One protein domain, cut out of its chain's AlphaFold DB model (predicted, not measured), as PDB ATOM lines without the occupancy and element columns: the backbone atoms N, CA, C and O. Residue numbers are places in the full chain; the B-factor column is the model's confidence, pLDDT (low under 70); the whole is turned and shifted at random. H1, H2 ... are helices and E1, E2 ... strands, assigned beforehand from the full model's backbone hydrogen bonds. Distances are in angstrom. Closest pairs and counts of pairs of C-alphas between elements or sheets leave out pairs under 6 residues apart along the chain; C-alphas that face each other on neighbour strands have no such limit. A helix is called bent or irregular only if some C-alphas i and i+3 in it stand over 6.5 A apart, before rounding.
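What this domain is: This is residues 271 to 426 of the 442 residues of an uncharacterized protein of Hallerella succinigenes (UniProt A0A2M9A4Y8). A strongly twisted sheet of six strands forms the middle layer, with H1, H2 and H7 over one face and H5 and H6 over the other, three layers in all; between E2 and H5 the chain swings away in a loop with H3 and H4, far from the sheet. The printed part has 156 residues, with named elements in the order E1 H1 H2 E2 H3 H4 H5 E3 H6 E4 E5 E6 H7. The mixed sheet has the order E2 E1 E3 E6 E5 E4, and the class is mixed, helices and strands. The whole is compact, with a radius of gyration of the C-alphas of 15.8 A and spans of 48 by 34 by 30 A.

Where its parts are: E1, residues 284 to 288, begins at C-alpha 284 at (140.943, 123.512, 315.954). H1 is residues 293 to 299, H2 301 to 307, E2 308 to 312 and H3 322 to 326. H4, residues 334 to 343, is 14.2 A long and begins at C-alpha 334 at (154.481, 147.728, 321.903). H5 is residues 357 to 365, 12.4 A, E3 369 to 372, H6 377 to 383, E4 385 to 387 and E5 390 to 393. E6, residues 396 to 402, is 19.5 A long. H7, residues 403 to 417, is 15.0 A long and ends at C-alpha 417 at (142.911, 117.931, 317.771); it is irregular, with C-alphas 408 and 411 8.2 A apart.

How they stand to each other: E2 and E1 are parallel at 23 degrees, with N 286 and O 309 2.7 A apart, within hydrogen-bond range; E1, H1, H2 and E2 make a strand-helix-strand unit, parallel neighbour strands joined through helices, with a right-handed crossover. E1 and E3 are parallel, N 287 to O 371 2.8 A. E3 and E6 are parallel, N 370 to O 399 2.9 A. E4, E5 and E6 form a meander, each the antiparallel neighbour of the one before, with N 392 to O 385 2.8 A and N 391 to O 398 2.8 A. E3, H6 and E4 form a split unit, with E6 and E5 between its strands and a right-handed crossover. H7 is over E3 and E6 at a height of 8.7 A; its closest C-alphas to E3 are Leu 403 and Ile 372, 5.7 A. H5 is on the sheet, over none of its strands, with Asp 359 and Ile 393 of E5 the closest C-alphas, 6.9 A. H3 and H4 are not on it. Every O i to N i+4 pair is within range in H2, H3, H4 and H5, against 2 of 3 in H1 and H6 and 7 of 11 in H7.

The domain as a whole: The farthest C-alphas, Met 342 and Asn 408, are 49.1 A apart. The printed part has no cut; the link from H4 to H5 is long, and residues 316 to 321 stand free. The mean pLDDT of the printed part is 75.1, with residues 271 to 280, 289 to 309 and 312 to 330 under 70.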
ATOM      1  N   VAL A 271     138.270 136.753 320.480       43.31
ATOM      2  CA  VAL A 271     139.421 137.268 319.751       43.31
ATOM      3  C   VAL A 271     138.794 138.094 318.644       43.31
ATOM      4  O   VAL A 271     138.211 137.506 317.739       43.31
ATOM      5  N   SER A 272     138.754 139.417 318.868       42.78
ATOM      6  CA  SER A 272     137.862 140.408 318.247       42.78
ATOM      7  C   SER A 272     136.388 140.002 318.208       42.78
ATOM      8  O   SER A 272     136.088 139.195 317.363       42.78
ATOM      9  N   LEU A 273     135.501 140.533 319.062       40.38
ATOM     10  CA  LEU A 273     133.999 140.480 319.065       40.38
ATOM     11  C   LEU A 273     133.200 139.302 318.384       40.38
ATOM     12  O   LEU A 273     131.980 139.381 318.314       40.38
ATOM     13  N   PHE A 274     133.828 138.212 317.927       46.62
ATOM     14  CA  PHE A 274     133.423 137.418 316.754       46.62
ATOM     15  C   PHE A 274     134.016 135.992 316.756       46.62
ATOM     16  O   PHE A 274     134.118 135.379 315.703       46.62
ATOM     17  N   THR A 275     134.480 135.446 317.887       52.94
ATOM     18  CA  THR A 275     134.890 134.027 317.977       52.94
ATOM     19  C   THR A 275     134.179 133.340 319.133       52.94
ATOM     20  O   THR A 275     134.123 133.877 320.231       52.94
ATOM     21  N   LYS A 276     133.628 132.153 318.877       57.28
ATOM     22  CA  LYS A 276     132.974 131.291 319.868       57.28
ATOM     23  C   LYS A 276     133.892 130.108 320.143       57.28
ATOM     24  O   LYS A 276     134.294 129.448 319.190       57.28
ATOM     25  N   CYS A 277     134.292 129.836 321.383       59.59
ATOM     26  CA  CYS A 277     135.260 128.763 321.660       59.59
ATOM     27  C   CYS A 277     134.693 127.735 322.646       59.59
ATOM     28  O   CYS A 277     134.721 127.921 323.854       59.59
ATOM     29  N   TYR A 278     134.332 126.556 322.163       56.91
ATOM     30  CA  TYR A 278     133.650 125.541 322.976       56.91
ATOM     31  C   TYR A 278     134.528 124.873 324.052       56.91
ATOM     32  O   TYR A 278     134.093 123.993 324.791       56.91
ATOM     33  N   THR A 279     135.797 125.268 324.135       62.22
ATOM     34  CA  THR A 279     136.776 124.781 325.103       62.22
ATOM     35  C   THR A 279     137.782 125.882 325.417       62.22
ATOM     36  O   THR A 279     138.189 126.618 324.525       62.22
ATOM     37  N   GLU A 280     138.280 125.938 326.655       64.06
ATOM     38  CA  GLU A 280     139.370 126.843 327.060       64.06
ATOM     39  C   GLU A 280     140.698 126.577 326.329       64.06
ATOM     40  O   GLU A 280     141.673 127.319 326.476       64.06
ATOM     41  N   ARG A 281     140.785 125.452 325.613       75.88
ATOM     42  CA  ARG A 281     142.002 124.957 324.965       75.88
ATOM     43  C   ARG A 281     141.723 124.539 323.520       75.88
ATOM     44  O   ARG A 281     141.939 123.372 323.185       75.88
ATOM     45  N   PRO A 282     141.241 125.455 322.663       78.56
ATOM     46  CA  PRO A 282     140.856 125.117 321.302       78.56
ATOM     47  C   PRO A 282     142.091 124.746 320.477       78.56
ATOM     48  O   PRO A 282     143.040 125.510 320.329       78.56
ATOM     49  N   THR A 283     142.097 123.537 319.935       86.94
ATOM     50  CA  THR A 283     143.159 123.009 319.069       86.94
ATOM     51  C   THR A 283     142.767 123.022 317.593       86.94
ATOM     52  O   THR A 283     143.598 122.711 316.744       86.94
ATOM     53  N   ILE A 284     141.523 123.376 317.286       86.62
ATOM     54  CA  ILE A 284     140.943 123.512 315.954       86.62
ATOM     55  C   ILE A 284     140.346 124.914 315.853       86.62
ATOM     56  O   ILE A 284     139.676 125.367 316.779       86.62
ATOM     57  N   LEU A 285     140.562 125.584 314.725       86.88
ATOM     58  CA  LEU A 285     139.867 126.820 314.378       86.88
ATOM     59  C   LEU A 285     138.960 126.563 313.173       86.88
ATOM     60  O   LEU A 285     139.456 126.329 312.078       86.88
ATOM     61  N   PHE A 286     137.654 126.601 313.377       83.88
ATOM     62  CA  PHE A 286     136.640 126.612 312.334       83.88
ATOM     63  C   PHE A 286     136.416 128.046 311.859       83.88
ATOM     64  O   PHE A 286     136.277 128.945 312.678       83.88
ATOM     65  N   ILE A 287     136.354 128.257 310.551       83.25
ATOM     66  CA  ILE A 287     136.058 129.529 309.895       83.25
ATOM     67  C   ILE A 287     134.818 129.294 309.028       83.25
ATOM     68  O   ILE A 287     134.881 128.482 308.110       83.25
ATOM     69  N   GLY A 288     133.699 129.956 309.330       77.69
ATOM     70  CA  GLY A 288     132.390 129.747 308.692       77.69
ATOM     71  C   GLY A 288     131.662 131.049 308.361       77.69
ATOM     72  O   GLY A 288     132.084 132.110 308.786       77.69
ATOM     73  N   SER A 289     130.607 130.999 307.557       69.44
ATOM     74  CA  SER A 289     129.993 132.150 306.882       69.44
ATOM     75  C   SER A 289     128.895 132.877 307.673       69.44
ATOM     76  O   SER A 289     128.488 133.975 307.286       69.44
ATOM     77  N   CYS A 290     128.395 132.301 308.772       60.69
ATOM     78  CA  CYS A 290     127.232 132.815 309.500       60.69
ATOM     79  C   CYS A 290     127.358 132.705 311.033       60.69
ATOM     80  O   CYS A 290     128.135 131.905 311.547       60.69
ATOM     81  N   TYR A 291     126.538 133.492 311.746       52.09
ATOM     82  CA  TYR A 291     126.255 133.365 313.190       52.09
ATOM     83  C   TYR A 291     125.290 132.212 313.520       52.09
ATOM     84  O   TYR A 291     124.896 132.060 314.673       52.09
ATOM     85  N   ASP A 292     124.832 131.438 312.526       51.38
ATOM     86  CA  ASP A 292     123.955 130.290 312.785       51.38
ATOM     87  C   ASP A 292     124.816 129.081 313.174       51.38
ATOM     88  O   ASP A 292     124.980 128.102 312.434       51.38
ATOM     89  N   ASP A 293     125.417 129.228 314.356       53.88
ATOM     90  CA  ASP A 293     126.358 128.336 315.035       53.88
ATOM     91  C   ASP A 293     125.912 126.867 315.021       53.88
ATOM     92  O   ASP A 293     126.735 125.949 315.039       53.88
ATOM     93  N   ASN A 294     124.598 126.640 314.967       50.94
ATOM     94  CA  ASN A 294     123.984 125.321 314.986       50.94
ATOM     95  C   ASN A 294     124.284 124.503 313.725       50.94
ATOM     96  O   ASN A 294     124.344 123.280 313.805       50.94
ATOM     97  N   SER A 295     124.506 125.143 312.575       54.78
ATOM     98  CA  SER A 295     124.770 124.438 311.313       54.78
ATOM     99  C   SER A 295     126.142 123.749 311.294       54.78
ATOM    100  O   SER A 295     126.234 122.573 310.956       54.78
ATOM    101  N   LEU A 296     127.199 124.426 311.755       55.34
ATOM    102  CA  LEU A 296     128.550 123.855 311.878       55.34
ATOM    103  C   LEU A 296     128.657 122.842 313.027       55.34
ATOM    104  O   LEU A 296     129.428 121.884 312.950       55.34
ATOM    105  N   LEU A 297     127.883 123.044 314.098       55.38
ATOM    106  CA  LEU A 297     127.779 122.103 315.214       55.38
ATOM    107  C   LEU A 297     127.076 120.800 314.825       55.38
ATOM    108  O   LEU A 297     127.404 119.767 315.399       55.38
ATOM    109  N   GLN A 298     126.140 120.824 313.873       56.97
ATOM    110  CA  GLN A 298     125.420 119.627 313.422       56.97
ATOM    111  C   GLN A 298     126.308 118.633 312.660       56.97
ATOM    112  O   GLN A 298     126.022 117.437 312.696       56.97
ATOM    113  N   GLU A 299     127.387 119.097 312.022       62.94
ATOM    114  CA  GLU A 299     128.272 118.246 311.210       62.94
ATOM    115  C   GLU A 299     129.140 117.310 312.075       62.94
ATOM    116  O   GLU A 299     129.195 116.104 311.836       62.94
ATOM    117  N   ASP A 300     129.783 117.826 313.130       65.44
ATOM    118  CA  ASP A 300     130.439 116.988 314.148       65.44
ATOM    119  C   ASP A 300     130.448 117.685 315.523       65.44
ATOM    120  O   ASP A 300     131.441 118.320 315.913       65.44
ATOM    121  N   PRO A 301     129.359 117.539 316.304       59.25
ATOM    122  CA  PRO A 301     129.210 118.209 317.593       59.25
ATOM    123  C   PRO A 301     130.346 117.849 318.553       59.25
ATOM    124  O   PRO A 301     130.795 118.654 319.367       59.25
ATOM    125  N   VAL A 302     130.841 116.616 318.447       57.56
ATOM    126  CA  VAL A 302     131.842 116.053 319.346       57.56
ATOM    127  C   VAL A 302     133.211 116.683 319.100       57.56
ATOM    128  O   VAL A 302     133.931 116.961 320.062       57.56
ATOM    129  N   LEU A 303     133.588 116.893 317.841       65.38
ATOM    130  CA  LEU A 303     134.857 117.516 317.477       65.38
ATOM    131  C   LEU A 303     134.841 119.030 317.740       65.38
ATOM    132  O   LEU A 303     135.798 119.560 318.314       65.38
ATOM    133  N   CYS A 304     133.740 119.701 317.385       61.78
ATOM    134  CA  CYS A 304     133.542 121.129 317.626       61.78
ATOM    135  C   CYS A 304     133.592 121.455 319.124       61.78
ATOM    136  O   CYS A 304     134.390 122.299 319.530       61.78
ATOM    137  N   MET A 305     132.846 120.723 319.962       56.59
ATOM    138  CA  MET A 305     132.791 121.000 321.403       56.59
ATOM    139  C   MET A 305     134.113 120.736 322.141       56.59
ATOM    140  O   MET A 305     134.440 121.416 323.106       56.59
ATOM    141  N   LYS A 306     134.910 119.748 321.715       61.16
ATOM    142  CA  LYS A 306     136.139 119.368 322.446       61.16
ATOM    143  C   LYS A 306     137.328 120.265 322.176       61.16
ATOM    144  O   LYS A 306     138.218 120.382 323.021       61.16
ATOM    145  N   SER A 307     137.385 120.792 320.964       57.62
ATOM    146  CA  SER A 307     138.630 121.266 320.380       57.62
ATOM    147  C   SER A 307     138.448 122.504 319.514       57.62
ATOM    148  O   SER A 307     139.459 123.050 319.085       57.62
ATOM    149  N   GLY A 308     137.219 122.940 319.233       62.00
ATOM    150  CA  GLY A 308     136.926 123.986 318.264       62.00
ATOM    151  C   GLY A 308     136.811 125.386 318.856       62.00
ATOM    152  O   GLY A 308     136.206 125.599 319.905       62.00
ATOM    153  N   ALA A 309     137.342 126.352 318.119       69.56
ATOM    154  CA  ALA A 309     136.855 127.722 318.089       69.56
ATOM    155  C   ALA A 309     136.154 127.948 316.748       69.56
ATOM    156  O   ALA A 309     136.725 127.583 315.728       69.56
ATOM    157  N   ILE A 310     134.947 128.505 316.728       71.50
ATOM    158  CA  ILE A 310     134.249 128.932 315.515       71.50
ATOM    159  C   ILE A 310     134.459 130.424 315.320       71.50
ATOM    160  O   ILE A 310     134.338 131.232 316.239       71.50
ATOM    161  N   PHE A 311     134.761 130.759 314.081       73.25
ATOM    162  CA  PHE A 311     134.988 132.092 313.592       73.25
ATOM    163  C   PHE A 311     133.962 132.391 312.487       73.25
ATOM    164  O   PHE A 311     134.085 131.839 311.392       73.25
ATOM    165  N   PRO A 312     132.953 133.238 312.734       68.56
ATOM    166  CA  PRO A 312     132.144 133.851 311.687       68.56
ATOM    167  C   PRO A 312     132.978 134.808 310.817       68.56
ATOM    168  O   PRO A 312     133.367 135.905 311.215       68.56
ATOM    169  N   TYR A 313     133.233 134.396 309.586       69.81
ATOM    170  CA  TYR A 313     133.725 135.213 308.492       69.81
ATOM    171  C   TYR A 313     132.560 135.969 307.845       69.81
ATOM    172  O   TYR A 313     131.847 135.450 306.987       69.81
ATOM    173  N   GLU A 314     132.371 137.229 308.238       63.34
ATOM    174  CA  GLU A 314     131.443 138.126 307.550       63.34
ATOM    175  C   GLU A 314     132.045 138.674 306.248       63.34
ATOM    176  O   GLU A 314     133.108 139.304 306.229       63.34
ATOM    177  N   GLU A 315     131.301 138.546 305.146       52.06
ATOM    178  CA  GLU A 315     131.701 139.132 303.868       52.06
ATOM    179  C   GLU A 315     131.530 140.673 303.806       52.06
ATOM    180  O   GLU A 315     132.107 141.283 302.902       52.06
ATOM    181  N   ARG A 316     130.778 141.360 304.702       44.38
ATOM    182  CA  ARG A 316     130.465 142.807 304.514       44.38
ATOM    183  C   ARG A 316     130.184 143.692 305.752       44.38
ATOM    184  O   ARG A 316     129.213 143.514 306.469       44.38
ATOM    185  N   SER A 317     130.842 144.860 305.716       39.41
ATOM    186  CA  SER A 317     130.313 146.237 305.919       39.41
ATOM    187  C   SER A 317     130.310 146.949 307.281       39.41
ATOM    188  O   SER A 317     130.174 148.170 307.250       39.41
ATOM    189  N   TYR A 318     130.560 146.317 308.434       41.38
ATOM    190  CA  TYR A 318     130.563 147.064 309.714       41.38
ATOM    191  C   TYR A 318     131.885 147.740 310.126       41.38
ATOM    192  O   TYR A 318     131.944 148.367 311.180       41.38
ATOM    193  N   PHE A 319     132.930 147.702 309.294       46.72
ATOM    194  CA  PHE A 319     134.194 148.384 309.587       46.72
ATOM    195  C   PHE A 319     134.723 149.144 308.367       46.72
ATOM    196  O   PHE A 319     135.412 148.586 307.511       46.72
ATOM    197  N   GLU A 320     134.519 150.463 308.357       44.66
ATOM    198  CA  GLU A 320     135.300 151.432 307.561       44.66
ATOM    199  C   GLU A 320     136.810 151.424 307.928       44.66
ATOM    200  O   GLU A 320     137.610 152.185 307.391       44.66
ATOM    201  N   GLU A 321     137.232 150.526 308.822       49.06
ATOM    202  CA  GLU A 321     138.583 150.398 309.363       49.06
ATOM    203  C   GLU A 321     139.459 149.360 308.630       49.06
ATOM    204  O   GLU A 321     140.675 149.342 308.838       49.06
ATOM    205  N   LYS A 322     138.892 148.552 307.708       44.38
ATOM    206  CA  LYS A 322     139.643 147.524 306.949       44.38
ATOM    207  C   LYS A 322     140.846 148.103 306.186       44.38
ATOM    208  O   LYS A 322     141.883 147.452 306.143       44.38
ATOM    209  N   GLU A 323     140.775 149.315 305.626       44.91
ATOM    210  CA  GLU A 323     141.939 149.937 304.954       44.91
ATOM    211  C   GLU A 323     142.960 150.562 305.919       44.91
ATOM    212  O   GLU A 323     144.141 150.667 305.586       44.91
ATOM    213  N   ARG A 324     142.544 150.947 307.132       45.22
ATOM    214  CA  ARG A 324     143.435 151.553 308.133       45.22
ATOM    215  C   ARG A 324     144.314 150.500 308.814       45.22
ATOM    216  O   ARG A 324     145.503 150.741 309.014       45.22
ATOM    217  N   ILE A 325     143.717 149.342 309.081       43.81
ATOM    218  CA  ILE A 325     144.320 148.130 309.649       43.81
ATOM    219  C   ILE A 325     145.274 147.498 308.603       43.81
ATOM    220  O   ILE A 325     146.490 147.510 308.775       43.81
ATOM    221  N   ARG A 326     144.793 147.212 307.381       44.97
ATOM    222  CA  ARG A 326     145.592 146.590 306.293       44.97
ATOM    223  C   ARG A 326     146.882 147.314 305.871       44.97
ATOM    224  O   ARG A 326     147.746 146.690 305.260       44.97
ATOM    225  N   SER A 327     147.046 148.609 306.154       47.03
ATOM    226  CA  SER A 327     148.259 149.358 305.771       47.03
ATOM    227  C   SER A 327     149.520 148.976 306.567       47.03
ATOM    228  O   SER A 327     150.617 149.458 306.265       47.03
ATOM    229  N   PHE A 328     149.395 148.083 307.554       42.25
ATOM    230  CA  PHE A 328     150.497 147.633 308.385       42.25
ATOM    231  C   PHE A 328     150.541 146.109 308.509       42.25
ATOM    232  O   PHE A 328     149.789 145.509 309.261       42.25
ATOM    233  N   SER A 329     151.499 145.475 307.837       45.38
ATOM    234  CA  SER A 329     151.812 144.069 308.087       45.38
ATOM    235  C   SER A 329     152.172 143.841 309.567       45.38
ATOM    236  O   SER A 329     153.070 144.495 310.101       45.38
ATOM    237  N   GLY A 330     151.447 142.934 310.227       56.81
ATOM    238  CA  GLY A 330     151.727 142.336 311.539       56.81
ATOM    239  C   GLY A 330     152.295 143.226 312.642       56.81
ATOM    240  O   GLY A 330     153.247 142.850 313.338       56.81
ATOM    241  N   LYS A 331     151.745 144.433 312.820       70.50
ATOM    242  CA  LYS A 331     152.256 145.353 313.840       70.50
ATOM    243  C   LYS A 331     151.840 144.942 315.243       70.50
ATOM    244  O   LYS A 331     150.669 144.958 315.618       70.50
ATOM    245  N   ARG A 332     152.862 144.664 316.042       80.62
ATOM    246  CA  ARG A 332     152.773 144.513 317.486       80.62
ATOM    247  C   ARG A 332     152.539 145.877 318.160       80.62
ATOM    248  O   ARG A 332     153.297 146.817 317.920       80.62
ATOM    249  N   ASP A 333     151.530 145.981 319.023       86.38
ATOM    250  CA  ASP A 333     151.275 147.134 319.893       86.38
ATOM    251  C   ASP A 333     152.239 147.125 321.090       86.38
ATOM    252  O   ASP A 333     151.935 146.671 322.196       86.38
ATOM    253  N   GLU A 334     153.449 147.634 320.865       88.25
ATOM    254  CA  GLU A 334     154.481 147.728 321.903       88.25
ATOM    255  C   GLU A 334     154.046 148.583 323.109       88.25
ATOM    256  O   GLU A 334     154.515 148.351 324.228       88.25
ATOM    257  N   MET A 335     153.130 149.544 322.927       88.62
ATOM    258  CA  MET A 335     152.639 150.381 324.024       88.62
ATOM    259  C   MET A 335     151.734 149.575 324.954       88.62
ATOM    260  O   MET A 335     151.962 149.576 326.167       88.62
ATOM    261  N   PHE A 336     150.749 148.858 324.405       87.88
ATOM    262  CA  PHE A 336     149.899 147.954 325.181       87.88
ATOM    263  C   PHE A 336     150.743 146.913 325.926       87.88
ATOM    264  O   PHE A 336     150.614 146.751 327.142       87.88
ATOM    265  N   ILE A 337     151.696 146.289 325.229       87.88
ATOM    266  CA  ILE A 337     152.619 145.308 325.814       87.88
ATOM    267  C   ILE A 337     153.407 145.899 326.975       87.88
ATOM    268  O   ILE A 337     153.548 145.258 328.021       87.88
ATOM    269  N   SER A 338     153.943 147.109 326.803       89.88
ATOM    270  CA  SER A 338     154.688 147.795 327.853       89.88
ATOM    271  C   SER A 338     153.804 148.054 329.072       89.88
ATOM    272  O   SER A 338     154.230 147.766 330.191       89.88
ATOM    273  N   LYS A 339     152.565 148.532 328.879       90.50
ATOM    274  CA  LYS A 339     151.615 148.774 329.977       90.50
ATOM    275  C   LYS A 339     151.281 147.483 330.732       90.50
ATOM    276  O   LYS A 339     151.393 147.458 331.955       90.50
ATOM    277  N   ILE A 340     150.967 146.394 330.026       89.00
ATOM    278  CA  ILE A 340     150.692 145.088 330.647       89.00
ATOM    279  C   ILE A 340     151.902 144.589 331.445       89.00
ATOM    280  O   ILE A 340     151.760 144.200 332.603       89.00
ATOM    281  N   LYS A 341     153.110 144.657 330.872       89.19
ATOM    282  CA  LYS A 341     154.341 144.231 331.559       89.19
ATOM    283  C   LYS A 341     154.675 145.091 332.780       89.19
ATOM    284  O   LYS A 341     155.246 144.562 333.732       89.19
ATOM    285  N   MET A 342     154.357 146.386 332.745       88.50
ATOM    286  CA  MET A 342     154.504 147.292 333.889       88.50
ATOM    287  C   MET A 342     153.530 146.953 335.017       88.50
ATOM    288  O   MET A 342     153.914 147.048 336.179       88.50
ATOM    289  N   LEU A 343     152.301 146.552 334.680       87.31
ATOM    290  CA  LEU A 343     151.301 146.137 335.658       87.31
ATOM    291  C   LEU A 343     151.714 144.820 336.330       87.31
ATOM    292  O   LEU A 343     151.940 144.790 337.539       87.31
ATOM    293  N   LYS A 344     151.887 143.758 335.535       86.56
ATOM    294  CA  LYS A 344     152.432 142.464 335.963       86.56
ATOM    295  C   LYS A 344     153.198 141.817 334.808       86.56
ATOM    296  O   LYS A 344     152.659 141.547 333.737       86.56
ATOM    297  N   LYS A 345     154.489 141.542 335.027       85.19
ATOM    298  CA  LYS A 345     155.425 141.074 333.983       85.19
ATOM    299  C   LYS A 345     154.949 139.811 333.252       85.19
ATOM    300  O   LYS A 345     155.255 139.637 332.075       85.19
ATOM    301  N   ASP A 346     154.243 138.928 333.945       86.38
ATOM    302  CA  ASP A 346     153.762 137.647 333.439       86.38
ATOM    303  C   ASP A 346     152.395 137.727 332.747       86.38
ATOM    304  O   ASP A 346     152.024 136.772 332.068       86.38
ATOM    305  N   TRP A 347     151.678 138.853 332.833       86.56
ATOM    306  CA  TRP A 347     150.350 138.984 332.228       86.56
ATOM    307  C   TRP A 347     150.356 138.978 330.702       86.56
ATOM    308  O   TRP A 347     149.380 138.583 330.074       86.56
ATOM    309  N   TRP A 348     151.481 139.345 330.091       84.31
ATOM    310  CA  TRP A 348     151.646 139.333 328.637       84.31
ATOM    311  C   TRP A 348     151.306 137.974 327.987       84.31
ATOM    312  O   TRP A 348     150.913 137.913 326.824       84.31
ATOM    313  N   LYS A 349     151.417 136.865 328.729       84.88
ATOM    314  CA  LYS A 349     151.078 135.532 328.212       84.88
ATOM    315  C   LYS A 349     149.573 135.306 327.993       84.88
ATOM    316  O   LYS A 349     149.234 134.313 327.360       84.88
ATOM    317  N   TYR A 350     148.710 136.185 328.507       83.00
ATOM    318  CA  TYR A 350     147.250 136.059 328.421       83.00
ATOM    319  C   TYR A 350     146.624 136.932 327.327       83.00
ATOM    320  O   TYR A 350     145.580 136.587 326.796       83.00
ATOM    321  N   PHE A 351     147.266 138.045 326.965       83.06
ATOM    322  CA  PHE A 351     146.718 139.018 326.016       83.06
ATOM    323  C   PHE A 351     147.422 138.933 324.664       83.06
ATOM    324  O   PHE A 351     148.637 138.704 324.624       83.06
ATOM    325  N   SER A 352     146.697 139.178 323.567       83.00
ATOM    326  CA  SER A 352     147.367 139.503 322.306       83.00
ATOM    327  C   SER A 352     147.980 140.893 322.382       83.00
ATOM    328  O   SER A 352     147.488 141.768 323.086       83.00
ATOM    329  N   GLY A 353     149.072 141.098 321.662       83.62
ATOM    330  CA  GLY A 353     149.641 142.431 321.474       83.62
ATOM    331  C   GLY A 353     149.805 142.751 320.012       83.62
ATOM    332  O   GLY A 353     150.737 143.464 319.673       83.62
ATOM    333  N   PHE A 354     148.968 142.183 319.154       79.75
ATOM    334  CA  PHE A 354     148.862 142.569 317.756       79.75
ATOM    335  C   PHE A 354     147.649 143.480 317.575       79.75
ATOM    336  O   PHE A 354     146.663 143.343 318.290       79.75
ATOM    337  N   VAL A 355     147.751 144.422 316.638       73.62
ATOM    338  CA  VAL A 355     146.627 145.290 316.237       73.62
ATOM    339  C   VAL A 355     145.827 144.648 315.103       73.62
ATOM    340  O   VAL A 355     144.620 144.844 314.997       73.62
ATOM    341  N   GLU A 356     146.499 143.847 314.273       73.44
ATOM    342  CA  GLU A 356     145.888 143.160 313.142       73.44
ATOM    343  C   GLU A 356     144.979 142.026 313.586       73.44
ATOM    344  O   GLU A 356     145.242 141.314 314.555       73.44
ATOM    345  N   TYR A 357     143.907 141.859 312.830       73.50
ATOM    346  CA  TYR A 357     142.807 140.976 313.164       73.50
ATOM    347  C   TYR A 357     143.213 139.493 313.183       73.50
ATOM    348  O   TYR A 357     143.139 138.831 314.218       73.50
ATOM    349  N   TRP A 358     143.711 138.980 312.054       79.12
ATOM    350  CA  TRP A 358     144.096 137.573 311.930       79.12
ATOM    351  C   TRP A 358     145.268 137.219 312.852       79.12
ATOM    352  O   TRP A 358     145.273 136.157 313.471       79.12
ATOM    353  N   ASP A 359     146.225 138.131 313.022       83.31
ATOM    354  CA  ASP A 359     147.352 137.922 313.929       83.31
ATOM    355  C   ASP A 359     146.897 137.795 315.383       83.31
ATOM    356  O   ASP A 359     147.412 136.947 316.105       83.31
ATOM    357  N   GLN A 360     145.904 138.577 315.821       80.12
ATOM    358  CA  GLN A 360     145.323 138.419 317.155       80.12
ATOM    359  C   GLN A 360     144.688 137.035 317.332       80.12
ATOM    360  O   GLN A 360     144.982 136.360 318.323       80.12
ATOM    361  N   VAL A 361     143.867 136.596 316.364       80.00
ATOM    362  CA  VAL A 361     143.204 135.273 316.361       80.00
ATOM    363  C   VAL A 361     144.233 134.160 316.503       80.00
ATOM    364  O   VAL A 361     144.131 133.328 317.407       80.00
ATOM    365  N   PHE A 362     145.271 134.167 315.671       85.69
ATOM    366  CA  PHE A 362     146.269 133.101 315.665       85.69
ATOM    367  C   PHE A 362     147.301 133.203 316.800       85.69
ATOM    368  O   PHE A 362     147.800 132.165 317.235       85.69
ATOM    369  N   ASP A 363     147.587 134.394 317.340       86.06
ATOM    370  CA  ASP A 363     148.420 134.572 318.544       86.06
ATOM    371  C   ASP A 363     147.718 134.038 319.800       86.06
ATOM    372  O   ASP A 363     148.366 133.469 320.680       86.06
ATOM    373  N   ILE A 364     146.392 134.194 319.888       82.06
ATOM    374  CA  ILE A 364     145.612 133.715 321.030       82.06
ATOM    375  C   ILE A 364     145.265 132.230 320.895       82.06
ATOM    376  O   ILE A 364     145.589 131.453 321.794       82.06
ATOM    377  N   ILE A 365     144.631 131.820 319.794       83.56
ATOM    378  CA  ILE A 365     144.140 130.446 319.617       83.56
ATOM    379  C   ILE A 365     145.305 129.494 319.332       83.56
ATOM    380  O   ILE A 365     145.404 128.443 319.961       83.56
ATOM    381  N   ASN A 366     146.205 129.860 318.414       89.19
ATOM    382  CA  ASN A 366     147.314 129.023 317.937       89.19
ATOM    383  C   ASN A 366     146.894 127.553 317.668       89.19
ATOM    384  O   ASN A 366     147.429 126.618 318.285       89.19
ATOM    385  N   PRO A 367     145.909 127.327 316.776       90.94
ATOM    386  CA  PRO A 367     145.313 126.009 316.567       90.94
ATOM    387  C   PRO A 367     146.329 125.024 315.965       90.94
ATOM    388  O   PRO A 367     147.356 125.422 315.424       90.94
ATOM    389  N   HIS A 368     146.076 123.717 316.021       93.44
ATOM    390  CA  HIS A 368     146.847 122.709 315.270       93.44
ATOM    391  C   HIS A 368     146.316 122.492 313.854       93.44
ATOM    392  O   HIS A 368     147.053 121.985 313.012       93.44
ATOM    393  N   VAL A 369     145.060 122.863 313.602       92.50
ATOM    394  CA  VAL A 369     144.381 122.701 312.316       92.50
ATOM    395  C   VAL A 369     143.299 123.762 312.149       92.50
ATOM    396  O   VAL A 369     142.663 124.164 313.124       92.50
ATOM    397  N   VAL A 370     143.106 124.210 310.913       91.38
ATOM    398  CA  VAL A 370     142.032 125.129 310.529       91.38
ATOM    399  C   VAL A 370     141.010 124.373 309.680       91.38
ATOM    400  O   VAL A 370     141.380 123.579 308.822       91.38
ATOM    401  N   ILE A 371     139.723 124.581 309.920       89.31
ATOM    402  CA  ILE A 371     138.641 124.028 309.104       89.31
ATOM    403  C   ILE A 371     137.878 125.205 308.527       89.31
ATOM    404  O   ILE A 371     137.517 126.113 309.265       89.31
ATOM    405  N   ILE A 372     137.679 125.227 307.217       87.94
ATOM    406  CA  ILE A 372     137.056 126.361 306.535       87.94
ATOM    407  C   ILE A 372     135.797 125.876 305.840       87.94
ATOM    408  O   ILE A 372     135.827 124.885 305.116       87.94
ATOM    409  N   GLU A 373     134.693 126.579 306.046       86.31
ATOM    410  CA  GLU A 373     133.470 126.332 305.302       86.31
ATOM    411  C   GLU A 373     133.699 126.590 303.809       86.31
ATOM    412  O   GLU A 373     134.219 127.630 303.393       86.31
ATOM    413  N   ASP A 374     133.281 125.626 302.993       87.69
ATOM    414  CA  ASP A 374     133.477 125.615 301.546       87.69
ATOM    415  C   ASP A 374     132.993 126.904 300.863       87.69
ATOM    416  O   ASP A 374     133.615 127.379 299.914       87.69
ATOM    417  N   SER A 375     131.902 127.494 301.363       85.81
ATOM    418  CA  SER A 375     131.242 128.670 300.782       85.81
ATOM    419  C   SER A 375     132.087 129.951 300.837       85.81
ATOM    420  O   SER A 375     131.950 130.813 299.969       85.81
ATOM    421  N   ILE A 376     132.978 130.072 301.825       84.31
ATOM    422  CA  ILE A 376     133.805 131.267 302.076       84.31
ATOM    423  C   ILE A 376     135.291 131.029 301.836       84.31
ATOM    424  O   ILE A 376     136.091 131.956 301.969       84.31
ATOM    425  N   PHE A 377     135.670 129.803 301.483       86.88
ATOM    426  CA  PHE A 377     137.057 129.385 301.345       86.88
ATOM    427  C   PHE A 377     137.894 130.335 300.477       86.88
ATOM    428  O   PHE A 377     138.921 130.839 300.930       86.88
ATOM    429  N   GLU A 378     137.420 130.654 299.272       85.62
ATOM    430  CA  GLU A 378     138.115 131.557 298.343       85.62
ATOM    431  C   GLU A 378     138.321 132.962 298.930       85.62
ATOM    432  O   GLU A 378     139.345 133.604 298.701       85.62
ATOM    433  N   ASN A 379     137.374 133.446 299.734       83.00
ATOM    434  CA  ASN A 379     137.484 134.755 300.367       83.00
ATOM    435  C   ASN A 379     138.531 134.762 301.480       83.00
ATOM    436  O   ASN A 379     139.330 135.692 301.561       83.00
ATOM    437  N   VAL A 380     138.564 133.701 302.288       80.69
ATOM    438  CA  VAL A 380     139.575 133.510 303.334       80.69
ATOM    439  C   VAL A 380     140.974 133.396 302.717       80.69
ATOM    440  O   VAL A 380     141.912 134.022 303.210       80.69
ATOM    441  N   LEU A 381     141.118 132.682 301.591       79.31
ATOM    442  CA  LEU A 381     142.382 132.589 300.848       79.31
ATOM    443  C   LEU A 381     142.885 133.938 300.319       79.31
ATOM    444  O   LEU A 381     144.091 134.129 300.185       79.31
ATOM    445  N   ASN A 382     141.989 134.875 300.011       80.31
ATOM    446  CA  ASN A 382     142.386 136.207 299.552       80.31
ATOM    447  C   ASN A 382     142.937 137.089 300.684       80.31
ATOM    448  O   ASN A 382     143.616 138.079 300.405       80.31
ATOM    449  N   GLU A 383     142.640 136.765 301.945       77.81
ATOM    450  CA  GLU A 383     143.116 137.514 303.113       77.81
ATOM    451  C   GLU A 383     144.336 136.873 303.795       77.81
ATOM    452  O   GLU A 383     145.044 137.558 304.534       77.81
ATOM    453  N   LEU A 384     144.605 135.589 303.543       79.12
ATOM    454  CA  LEU A 384     145.654 134.818 304.209       79.12
ATOM    455  C   LEU A 384     146.688 134.275 303.217       79.12
ATOM    456  O   LEU A 384     146.367 133.866 302.105       79.12
ATOM    457  N   GLU A 385     147.953 134.208 303.631       79.88
ATOM    458  CA  GLU A 385     148.993 133.580 302.816       79.88
ATOM    459  C   GLU A 385     148.817 132.060 302.816       79.88
ATOM    460  O   GLU A 385     148.980 131.410 303.850       79.88
ATOM    461  N   VAL A 386     148.517 131.472 301.655       81.88
ATOM    462  CA  VAL A 386     148.281 130.029 301.534       81.88
ATOM    463  C   VAL A 386     149.235 129.365 300.552       81.88
ATOM    464  O   VAL A 386     149.446 129.827 299.432       81.88
ATOM    465  N   SER A 387     149.814 128.237 300.971       81.06
ATOM    466  CA  SER A 387     150.636 127.378 300.116       81.06
ATOM    467  C   SER A 387     150.529 125.909 300.534       81.06
ATOM    468  O   SER A 387     150.518 125.595 301.719       81.06
ATOM    469  N   ASN A 388     150.454 124.989 299.563       82.19
ATOM    470  CA  ASN A 388     150.456 123.533 299.793       82.19
ATOM    471  C   ASN A 388     149.465 123.047 300.876       82.19
ATOM    472  O   ASN A 388     149.844 122.265 301.749       82.19
ATOM    473  N   ASN A 389     148.210 123.504 300.825       84.38
ATOM    474  CA  ASN A 389     147.166 123.203 301.819       84.38
ATOM    475  C   ASN A 389     147.510 123.658 303.250       84.38
ATOM    476  O   ASN A 389     147.103 123.037 304.236       84.38
ATOM    477  N   LYS A 390     148.284 124.740 303.376       90.94
ATOM    478  CA  LYS A 390     148.594 125.369 304.656       90.94
ATOM    479  C   LYS A 390     148.425 126.876 304.607       90.94
ATOM    480  O   LYS A 390     148.797 127.509 303.624       90.94
ATOM    481  N   ILE A 391     147.941 127.425 305.711       89.94
ATOM    482  CA  ILE A 391     147.888 128.858 305.990       89.94
ATOM    483  C   ILE A 391     149.174 129.254 306.713       89.94
ATOM    484  O   ILE A 391     149.562 128.588 307.672       89.94
ATOM    485  N   SER A 392     149.828 130.324 306.272       87.75
ATOM    486  CA  SER A 392     150.996 130.921 306.919       87.75
ATOM    487  C   SER A 392     150.584 132.199 307.639       87.75
ATOM    488  O   SER A 392     150.107 133.147 307.021       87.75
ATOM    489  N   ILE A 393     150.774 132.233 308.956       86.38
ATOM    490  CA  ILE A 393     150.517 133.423 309.768       86.38
ATOM    491  C   ILE A 393     151.444 133.451 310.980       86.38
ATOM    492  O   ILE A 393     151.760 132.412 311.563       86.38
ATOM    493  N   LEU A 394     151.951 134.640 311.322       83.62
ATOM    494  CA  LEU A 394     152.979 134.831 312.358       83.62
ATOM    495  C   LEU A 394     154.225 133.932 312.170       83.62
ATOM    496  O   LEU A 394     154.891 133.559 313.136       83.62
ATOM    497  N   GLY A 395     154.547 133.572 310.920       84.38
ATOM    498  CA  GLY A 395     155.659 132.675 310.579       84.38
ATOM    499  C   GLY A 395     155.432 131.204 310.948       84.38
ATOM    500  O   GLY A 395     156.390 130.431 310.983       84.38
ATOM    501  N   ILE A 396     154.190 130.815 311.246       89.38
ATOM    502  CA  ILE A 396     153.777 129.442 311.539       89.38
ATOM    503  C   ILE A 396     152.868 128.960 310.410       89.38
ATOM    504  O   ILE A 396     151.981 129.683 309.966       89.38
ATOM    505  N   GLU A 397     153.073 127.718 309.973       91.94
ATOM    506  CA  GLU A 397     152.194 127.057 309.011       91.94
ATOM    507  C   GLU A 397     151.141 126.197 309.723       91.94
ATOM    508  O   GLU A 397     151.474 125.377 310.587       91.94
ATOM    509  N   TYR A 398     149.886 126.334 309.306       92.44
ATOM    510  CA  TYR A 398     148.738 125.596 309.823       92.44
ATOM    511  C   TYR A 398     148.110 124.781 308.693       92.44
ATOM    512  O   TYR A 398     147.748 125.374 307.677       92.44
ATOM    513  N   PRO A 399     147.966 123.448 308.821       94.50
ATOM    514  CA  PRO A 399     147.175 122.690 307.859       94.50
ATOM    515  C   PRO A 399     145.725 123.176 307.901       94.50
ATOM    516  O   PRO A 399     145.208 123.468 308.985       94.50
ATOM    517  N   TYR A 400     145.079 123.237 306.737       92.38
ATOM    518  CA  TYR A 400     143.646 123.487 306.659       92.38
ATOM    519  C   TYR A 400     142.918 122.389 305.878       92.38
ATOM    520  O   TYR A 400     143.511 121.742 305.014       92.38
ATOM    521  N   TYR A 401     141.635 122.209 306.186       91.44
ATOM    522  CA  TYR A 401     140.709 121.341 305.456       91.44
ATOM    523  C   TYR A 401     139.406 122.089 305.192       91.44
ATOM    524  O   TYR A 401     139.066 123.020 305.928       91.44
ATOM    525  N   LEU A 402     138.677 121.676 304.161       89.69
ATOM    526  CA  LEU A 402     137.316 122.155 303.956       89.69
ATOM    527  C   LEU A 402     136.346 121.412 304.873       89.69
ATOM    528  O   LEU A 402     136.580 120.257 305.242       89.69
ATOM    529  N   LEU A 403     135.243 122.064 305.226       86.44
ATOM    530  CA  LEU A 403     134.189 121.453 306.028       86.44
ATOM    531  C   LEU A 403     133.644 120.184 305.352       86.44
ATOM    532  O   LEU A 403     133.502 119.156 306.009       86.44
ATOM    533  N   SER A 404     133.463 120.201 304.030       86.56
ATOM    534  CA  SER A 404     133.044 119.025 303.248       86.56
ATOM    535  C   SER A 404     134.021 117.836 303.286       86.56
ATOM    536  O   SER A 404     133.664 116.716 302.913       86.56
ATOM    537  N   GLU A 405     135.261 118.039 303.739       88.88
ATOM    538  CA  GLU A 405     136.273 116.986 303.855       88.88
ATOM    539  C   GLU A 405     136.305 116.324 305.238       88.88
ATOM    540  O   GLU A 405     137.033 115.341 305.421       88.88
ATOM    541  N   LEU A 406     135.535 116.837 306.204       84.50
ATOM    542  CA  LEU A 406     135.640 116.483 307.618       84.50
ATOM    543  C   LEU A 406     135.473 114.978 307.858       84.50
ATOM    544  O   LEU A 406     136.349 114.360 308.462       84.50
ATOM    545  N   ASP A 407     134.442 114.356 307.286       83.25
ATOM    546  CA  ASP A 407     134.208 112.910 307.406       83.25
ATOM    547  C   ASP A 407     135.344 112.072 306.811       83.25
ATOM    548  O   ASP A 407     135.829 111.108 307.414       83.25
ATOM    549  N   ASN A 408     135.828 112.469 305.633       87.94
ATOM    550  CA  ASN A 408     136.886 111.753 304.921       87.94
ATOM    551  C   ASN A 408     138.250 111.884 305.617       87.94
ATOM    552  O   ASN A 408     139.116 111.016 305.467       87.94
ATOM    553  N   ARG A 409     138.451 112.964 306.378       89.12
ATOM    554  CA  ARG A 409     139.703 113.302 307.071       89.12
ATOM    555  C   ARG A 409     139.614 113.158 308.589       89.12
ATOM    556  O   ARG A 409     140.600 113.426 309.273       89.12
ATOM    557  N   LYS A 410     138.496 112.662 309.123       85.06
ATOM    558  CA  LYS A 410     138.181 112.655 310.561       85.06
ATOM    559  C   LYS A 410     139.320 112.154 311.443       85.06
ATOM    560  O   LYS A 410     139.737 112.846 312.360       85.06
ATOM    561  N   LYS A 411     139.913 111.001 311.115       87.75
ATOM    562  CA  LYS A 411     141.032 110.425 311.890       87.75
ATOM    563  C   LYS A 411     142.271 111.325 311.941       87.75
ATOM    564  O   LYS A 411     142.984 111.343 312.941       87.75
ATOM    565  N   GLU A 412     142.567 112.017 310.846       90.81
ATOM    566  CA  GLU A 412     143.706 112.931 310.746       90.81
ATOM    567  C   GLU A 412     143.448 114.194 311.574       90.81
ATOM    568  O   GLU A 412     144.296 114.589 312.378       90.81
ATOM    569  N   ILE A 413     142.244 114.757 311.448       89.38
ATOM    570  CA  ILE A 413     141.803 115.929 312.206       89.38
ATOM    571  C   ILE A 413     141.762 115.615 313.708       89.38
ATOM    572  O   ILE A 413     142.341 116.358 314.494       89.38
ATOM    573  N   GLU A 414     141.190 114.482 314.118       86.56
ATOM    574  CA  GLU A 414     141.179 114.024 315.514       86.56
ATOM    575  C   GLU A 414     142.599 113.841 316.070       86.56
ATOM    576  O   GLU A 414     142.874 114.175 317.223       86.56
ATOM    577  N   CYS A 415     143.540 113.337 315.266       89.62
ATOM    578  CA  CYS A 415     144.939 113.212 315.677       89.62
ATOM    579  C   CYS A 415     145.574 114.586 315.962       89.62
ATOM    580  O   CYS A 415     146.305 114.741 316.942       89.62
ATOM    581  N   LEU A 416     145.278 115.594 315.135       90.50
ATOM    582  CA  LEU A 416     145.735 116.972 315.341       90.50
ATOM    583  C   LEU A 416     145.037 117.632 316.535       90.50
ATOM    584  O   LEU A 416     145.702 118.287 317.335       90.50
ATOM    585  N   ALA A 417     143.735 117.404 316.690       84.00
ATOM    586  CA  ALA A 417     142.911 117.931 317.771       84.00
ATOM    587  C   ALA A 417     143.328 117.406 319.154       84.00
ATOM    588  O   ALA A 417     143.256 118.119 320.146       84.00
ATOM    589  N   ASN A 418     143.832 116.173 319.228       84.94
ATOM    590  CA  ASN A 418     144.301 115.583 320.482       84.94
ATOM    591  C   ASN A 418     145.715 116.038 320.896       84.94
ATOM    592  O   ASN A 418     146.222 115.609 321.936       84.94
ATOM    593  N   LYS A 419     146.392 116.880 320.102       88.88
ATOM    594  CA  LYS A 419     147.699 117.431 320.488       88.88
ATOM    595  C   LYS A 419     147.553 118.439 321.635       88.88
ATOM    596  O   LYS A 419     146.525 119.101 321.746       88.88
ATOM    597  N   PRO A 420     148.597 118.631 322.464       89.50
ATOM    598  CA  PRO A 420     148.560 119.633 323.522       89.50
ATOM    599  C   PRO A 420     148.276 121.033 322.973       89.50
ATOM    600  O   PRO A 420     148.930 121.475 322.023       89.50
ATOM    601  N   TYR A 421     147.330 121.734 323.597       86.25
ATOM    602  CA  TYR A 421     147.046 123.134 323.300       86.25
ATOM    603  C   TYR A 421     148.296 124.004 323.468       86.25
ATOM    604  O   TYR A 421     149.081 123.816 324.401       86.25
ATOM    605  N   ARG A 422     148.485 124.939 322.535       90.62
ATOM    606  CA  ARG A 422     149.698 125.764 322.412       90.62
ATOM    607  C   ARG A 422     149.413 127.265 322.286       90.62
ATOM    608  O   ARG A 422     150.348 128.032 322.052       90.62
ATOM    609  N   GLY A 423     148.151 127.666 322.402       86.38
ATOM    610  CA  GLY A 423     147.753 129.069 322.431       86.38
ATOM    611  C   GLY A 423     147.957 129.715 323.796       86.38
ATOM    612  O   GLY A 423     148.578 129.145 324.703       86.38
ATOM    613  N   LYS A 424     147.468 130.946 323.923       83.69
ATOM    614  CA  LYS A 424     147.551 131.711 325.166       83.69
ATOM    615  C   LYS A 424     146.609 131.140 326.213       83.69
ATOM    616  O   LYS A 424     145.551 130.604 325.921       83.69
ATOM    617  N   GLN A 425     147.013 131.266 327.469       78.81
ATOM    618  CA  GLN A 425     146.134 130.914 328.578       78.81
ATOM    619  C   GLN A 425     145.046 131.976 328.734       78.81
ATOM    620  O   GLN A 425     145.253 133.136 328.380       78.81
ATOM    621  N   LEU A 426     143.931 131.591 329.344       74.56
ATOM    622  CA  LEU A 426     142.895 132.522 329.765       74.56
ATOM    623  C   LEU A 426     143.238 133.103 331.133       74.56
ATOM    624  O   LEU A 426     143.581 132.380 332.072       74.56
TER     625      LEU A 426